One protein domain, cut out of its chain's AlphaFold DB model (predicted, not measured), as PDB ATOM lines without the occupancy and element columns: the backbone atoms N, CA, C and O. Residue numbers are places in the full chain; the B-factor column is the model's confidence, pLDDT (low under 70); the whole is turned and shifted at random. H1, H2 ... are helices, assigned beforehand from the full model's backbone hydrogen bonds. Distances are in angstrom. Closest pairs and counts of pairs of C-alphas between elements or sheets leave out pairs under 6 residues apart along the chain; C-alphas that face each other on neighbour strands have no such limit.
ATOM      1  N   SER A   8     -27.663  51.579 -36.855       57.28
ATOM      2  CA  SER A   8     -27.816  52.738 -35.968       57.28
ATOM      3  C   SER A   8     -28.857  52.516 -34.857       57.28
ATOM      4  O   SER A   8     -28.659  52.950 -33.721       57.28
ATOM      5  N   ARG A   9     -29.942  51.774 -35.135       57.94
ATOM      6  CA  ARG A   9     -31.000  51.492 -34.144       57.94
ATOM      7  C   ARG A   9     -30.553  50.527 -33.041       57.94
ATOM      8  O   ARG A   9     -30.811  50.802 -31.871       57.94
ATOM      9  N   TYR A  10     -29.829  49.455 -33.373       58.94
ATOM     10  CA  TYR A  10     -29.301  48.531 -32.354       58.94
ATOM     11  C   TYR A  10     -28.226  49.181 -31.481       58.94
ATOM     12  O   TYR A  10     -28.175  48.924 -30.280       58.94
ATOM     13  N   ARG A  11     -27.419  50.085 -32.050       60.38
ATOM     14  CA  ARG A  11     -26.422  50.855 -31.294       60.38
ATOM     15  C   ARG A  11     -27.070  51.775 -30.256       60.38
ATOM     16  O   ARG A  11     -26.542  51.906 -29.156       60.38
ATOM     17  N   LEU A  12     -28.215  52.381 -30.581       63.53
ATOM     18  CA  LEU A  12     -28.961  53.239 -29.659       63.53
ATOM     19  C   LEU A  12     -29.581  52.435 -28.503       63.53
ATOM     20  O   LEU A  12     -29.444  52.823 -27.347       63.53
ATOM     21  N   ILE A  13     -30.200  51.288 -28.808       67.06
ATOM     22  CA  ILE A  13     -30.810  50.395 -27.808       67.06
ATOM     23  C   ILE A  13     -29.743  49.823 -26.866       67.06
ATOM     24  O   ILE A  13     -29.922  49.841 -25.652       67.06
ATOM     25  N   PHE A  14     -28.605  49.380 -27.409       65.56
ATOM     26  CA  PHE A  14     -27.497  48.864 -26.605       65.56
ATOM     27  C   PHE A  14     -26.888  49.951 -25.709       65.56
ATOM     28  O   PHE A  14     -26.615  49.697 -24.540       65.56
ATOM     29  N   LYS A  15     -26.743  51.184 -26.217       64.25
ATOM     30  CA  LYS A  15     -26.257  52.323 -25.425       64.25
ATOM     31  C   LYS A  15     -27.212  52.676 -24.280       64.25
ATOM     32  O   LYS A  15     -26.736  52.969 -23.192       64.25
ATOM     33  N   LEU A  16     -28.528  52.607 -24.498       63.38
ATOM     34  CA  LEU A  16     -29.545  52.831 -23.459       63.38
ATOM     35  C   LEU A  16     -29.557  51.719 -22.400       63.38
ATOM     36  O   LEU A  16     -29.654  52.013 -21.212       63.38
ATOM     37  N   LEU A  17     -29.416  50.457 -22.817       61.88
ATOM     38  CA  LEU A  17     -29.321  49.316 -21.902       61.88
ATOM     39  C   LEU A  17     -28.063  49.417 -21.028       61.88
ATOM     40  O   LEU A  17     -28.140  49.250 -19.815       61.88
ATOM     41  N   LEU A  18     -26.921  49.748 -21.636       62.69
ATOM     42  CA  LEU A  18     -25.655  49.918 -20.929       62.69
ATOM     43  C   LEU A  18     -25.704  51.114 -19.965       62.69
ATOM     44  O   LEU A  18     -25.238  50.997 -18.837       62.69
ATOM     45  N   LEU A  19     -26.313  52.239 -20.371       61.25
ATOM     46  CA  LEU A  19     -26.502  53.402 -19.494       61.25
ATOM     47  C   LEU A  19     -27.350  53.055 -18.268       61.25
ATOM     48  O   LEU A  19     -27.025  53.474 -17.162       61.25
ATOM     49  N   ARG A  20     -28.419  52.276 -18.467       59.66
ATOM     50  CA  ARG A  20     -29.297  51.829 -17.385       59.66
ATOM     51  C   ARG A  20     -28.556  50.925 -16.400       59.66
ATOM     52  O   ARG A  20     -28.617  51.172 -15.205       59.66
ATOM     53  N   ILE A  21     -27.785  49.961 -16.904       62.88
ATOM     54  CA  ILE A  21     -26.954  49.072 -16.074       62.88
ATOM     55  C   ILE A  21     -25.916  49.872 -15.266       62.88
ATOM     56  O   ILE A  21     -25.691  49.581 -14.096       62.88
ATOM     57  N   ILE A  22     -25.299  50.897 -15.863       61.94
ATOM     58  CA  ILE A  22     -24.312  51.752 -15.181       61.94
ATOM     59  C   ILE A  22     -24.975  52.634 -14.110       61.94
ATOM     60  O   ILE A  22     -24.396  52.831 -13.044       61.94
ATOM     61  N   MET A  23     -26.183  53.147 -14.363       61.50
ATOM     62  CA  MET A  23     -26.945  53.923 -13.375       61.50
ATOM     63  C   MET A  23     -27.371  53.073 -12.175       61.50
ATOM     64  O   MET A  23     -27.181  53.517 -11.045       61.50
ATOM     65  N   ASP A  24     -27.862  51.856 -12.417       58.44
ATOM     66  CA  ASP A  24     -28.251  50.914 -11.360       58.44
ATOM     67  C   ASP A  24     -27.034  50.463 -10.519       58.44
ATOM     68  O   ASP A  24     -27.169  50.161  -9.337       58.44
ATOM     69  N   PHE A  25     -25.829  50.452 -11.106       61.91
ATOM     70  CA  PHE A  25     -24.580  50.152 -10.395       61.91
ATOM     71  C   PHE A  25     -24.084  51.315  -9.520       61.91
ATOM     72  O   PHE A  25     -23.500  51.081  -8.466       61.91
ATOM     73  N   LEU A  26     -24.290  52.568  -9.945       65.38
ATOM     74  CA  LEU A  26     -23.780  53.736  -9.218       65.38
ATOM     75  C   LEU A  26     -24.625  54.066  -7.979       65.38
ATOM     76  O   LEU A  26     -24.085  54.543  -6.982       65.38
ATOM     77  N   TRP A  27     -25.935  53.814  -8.045       70.69
ATOM     78  CA  TRP A  27     -26.869  54.060  -6.949       70.69
ATOM     79  C   TRP A  27     -27.951  52.983  -6.923       70.69
ATOM     80  O   TRP A  27     -28.795  52.923  -7.813       70.69
ATOM     81  N   HIS A  28     -27.977  52.187  -5.858       83.88
ATOM     82  CA  HIS A  28     -29.099  51.310  -5.556       83.88
ATOM     83  C   HIS A  28     -29.521  51.478  -4.097       83.88
ATOM     84  O   HIS A  28     -28.749  51.910  -3.236       83.88
ATOM     85  N   GLU A  29     -30.777  51.149  -3.814       85.00
ATOM     86  CA  GLU A  29     -31.244  51.078  -2.439       85.00
ATOM     87  C   GLU A  29     -30.544  49.912  -1.733       85.00
ATOM     88  O   GLU A  29     -30.542  48.777  -2.214       85.00
ATOM     89  N   VAL A  30     -29.910  50.204  -0.599       91.31
ATOM     90  CA  VAL A  30     -29.175  49.203   0.176       91.31
ATOM     91  C   VAL A  30     -30.168  48.430   1.037       91.31
ATOM     92  O   VAL A  30     -30.850  49.009   1.890       91.31
ATOM     93  N   SER A  31     -30.234  47.114   0.850       94.56
ATOM     94  CA  SER A  31     -31.134  46.257   1.638       94.56
ATOM     95  C   SER A  31     -30.692  46.155   3.107       94.56
ATOM     96  O   SER A  31     -29.521  46.327   3.433       94.56
ATOM     97  N   GLU A  32     -31.590  45.794   4.030       96.31
ATOM     98  CA  GLU A  32     -31.223  45.614   5.450       96.31
ATOM     99  C   GLU A  32     -30.161  44.527   5.678       96.31
ATOM    100  O   GLU A  32     -29.350  44.619   6.602       96.31
ATOM    101  N   LYS A  33     -30.147  43.488   4.836       96.50
ATOM    102  CA  LYS A  33     -29.111  42.451   4.875       96.50
ATOM    103  C   LYS A  33     -27.756  43.037   4.478       96.50
ATOM    104  O   LYS A  33     -26.780  42.871   5.203       96.50
ATOM    105  N   GLU A  34     -27.730  43.768   3.375       95.00
ATOM    106  CA  GLU A  34     -26.525  44.397   2.849       95.00
ATOM    107  C   GLU A  34     -25.984  45.479   3.793       95.00
ATOM    108  O   GLU A  34     -24.792  45.504   4.078       95.00
ATOM    109  N   LYS A  35     -26.851  46.294   4.410       96.56
ATOM    110  CA  LYS A  35     -26.446  47.244   5.463       96.56
ATOM    111  C   LYS A  35     -25.698  46.549   6.603       96.56
ATOM    112  O   LYS A  35     -24.717  47.088   7.118       96.56
ATOM    113  N   LYS A  36     -26.150  45.360   7.022       97.75
ATOM    114  CA  LYS A  36     -25.476  44.573   8.071       97.75
ATOM    115  C   LYS A  36     -24.116  44.056   7.607       97.75
ATOM    116  O   LYS A  36     -23.177  44.072   8.403       97.75
ATOM    117  N   GLU A  37     -24.011  43.619   6.356       97.75
ATOM    118  CA  GLU A  37     -22.753  43.171   5.746       97.75
ATOM    119  C   GLU A  37     -21.754  44.331   5.635       97.75
ATOM    120  O   GLU A  37     -20.675  44.243   6.221       97.75
ATOM    121  N   ILE A  38     -22.163  45.468   5.060       96.38
ATOM    122  CA  ILE A  38     -21.369  46.707   4.983       96.38
ATOM    123  C   ILE A  38     -20.888  47.129   6.374       96.38
ATOM    124  O   ILE A  38     -19.708  47.418   6.575       96.38
ATOM    125  N   LYS A  39     -21.775  47.125   7.378       97.94
ATOM    126  CA  LYS A  39     -21.412  47.490   8.756       97.94
ATOM    127  C   LYS A  39     -20.359  46.550   9.344       97.94
ATOM    128  O   LYS A  39     -19.459  47.004  10.052       97.94
ATOM    129  N   LYS A  40     -20.472  45.246   9.083       98.31
ATOM    130  CA  LYS A  40     -19.508  44.240   9.545       98.31
ATOM    131  C   LYS A  40     -18.150  44.438   8.873       98.31
ATOM    132  O   LYS A  40     -17.131  44.401   9.558       98.31
ATOM    133  N   GLU A  41     -18.134  44.668   7.565       98.12
ATOM    134  CA  GLU A  41     -16.907  44.902   6.800       98.12
ATOM    135  C   GLU A  41     -16.207  46.194   7.217       98.12
ATOM    136  O   GLU A  41     -15.010  46.169   7.511       98.12
ATOM    137  N   ALA A  42     -16.956  47.291   7.345       98.00
ATOM    138  CA  ALA A  42     -16.437  48.563   7.832       98.00
ATOM    139  C   ALA A  42     -15.811  48.409   9.225       98.00
ATOM    140  O   ALA A  42     -14.682  48.847   9.447       98.00
ATOM    141  N   LYS A  43     -16.494  47.709  10.142       98.19
ATOM    142  CA  LYS A  43     -15.951  47.424  11.475       98.19
ATOM    143  C   LYS A  43     -14.649  46.625  11.402       98.19
ATOM    144  O   LYS A  43     -13.670  47.013  12.026       98.19
ATOM    145  N   ASN A  44     -14.609  45.551  10.615       98.31
ATOM    146  CA  ASN A  44     -13.396  44.749  10.450       98.31
ATOM    147  C   ASN A  44     -12.230  45.577   9.888       98.31
ATOM    148  O   ASN A  44     -11.085  45.394  10.308       98.31
ATOM    149  N   MET A  45     -12.507  46.485   8.949       98.25
ATOM    150  CA  MET A  45     -11.509  47.388   8.379       98.25
ATOM    151  C   MET A  45     -10.974  48.362   9.433       98.25
ATOM    152  O   MET A  45      -9.757  48.494   9.563       98.25
ATOM    153  N   MET A  46     -11.862  48.973  10.222       97.50
ATOM    154  CA  MET A  46     -11.492  49.858  11.330       97.50
ATOM    155  C   MET A  46     -10.670  49.122  12.390       97.50
ATOM    156  O   MET A  46      -9.587  49.581  12.737       97.50
ATOM    157  N   ASP A  47     -11.118  47.951  12.843       97.94
ATOM    158  CA  ASP A  47     -10.420  47.155  13.858       97.94
ATOM    159  C   ASP A  47      -9.025  46.725  13.363       97.94
ATOM    160  O   ASP A  47      -8.031  46.813  14.091       97.94
ATOM    161  N   SER A  48      -8.924  46.298  12.099       97.81
ATOM    162  CA  SER A  48      -7.655  45.948  11.449       97.81
ATOM    163  C   SER A  48      -6.715  47.149  11.343       97.81
ATOM    164  O   SER A  48      -5.517  47.025  11.618       97.81
ATOM    165  N   PHE A  49      -7.246  48.319  10.987       96.50
ATOM    166  CA  PHE A  49      -6.493  49.566  10.922       96.50
ATOM    167  C   PHE A  49      -5.996  49.994  12.308       96.50
ATOM    168  O   PHE A  49      -4.794  50.184  12.484       96.50
ATOM    169  N   SER A  50      -6.871  50.031  13.316       95.56
ATOM    170  CA  SER A  50      -6.517  50.352  14.704       95.56
ATOM    171  C   SER A  50      -5.462  49.399  15.266       95.56
ATOM    172  O   SER A  50      -4.503  49.847  15.890       95.56
ATOM    173  N   LYS A  51      -5.569  48.094  14.984       96.25
ATOM    174  CA  LYS A  51      -4.570  47.091  15.393       96.25
ATOM    175  C   LYS A  51      -3.213  47.282  14.714       96.25
ATOM    176  O   LYS A  51      -2.186  46.909  15.277       96.25
TER     177      LYS A  51
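Overview. This is residues 8 to 51 of the 107 residues of an uncharacterized protein of Candidatus Pacearchaeota archaeon (UniProt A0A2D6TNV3). Two straight helices, H2 and H1, make a wide, open V, with the bare stretch of residues 27 to 31 as its corner. The two arms do not pack on each other, and nothing fills the space between them. The printed part has 44 residues with two named helices, in the order H1 H2, and no named strand; its class is all helix. It is extended, with a radius of gyration of the C-alphas of 17.9 A, and its C-alphas span 57 by 22 by 9 A.

Arrangement. Start at the longest helix, H2, residues 32 to 51, and go back along the chain through residues 27 to 31 to H1, residues 8 to 26. These five residues make a tight link. H1 and H2 are apart: no C-alpha of the one is within 8 A of the other. Look next at the backbone N and O atoms: in H1 and H2 every O i to N i+4 pair is within hydrogen-bond range.

Along the chain. Find C-alpha 32, of Glu 32, at (-31.223, 45.614, 5.450); from there H2 runs 20 residues to C-alpha 51, of Lys 51, at (-4.570, 47.091, 15.393), a length of 28.5 A. Then find C-alpha 8, of Ser 8, at (-27.816, 52.738, -35.968), where H1 begins; it runs 19 residues and 27.1 A to C-alpha 26, of Leu 26. Read the z column along H1 and you will see it rise to -9.218 at C-alpha 26.

Size, cuts and confidence. The two C-alphas farthest apart are those of Ser 8 and Lys 51, 56.7 A. Residues 8 to 29, 31 to 37 and 39 to 51 stand free. The printed part has no cut. In the B-factor column the mean pLDDT of the printed part is 80.6; residues 8 to 26 are under 70, and the mean is 62 for H1 and 97 for H2.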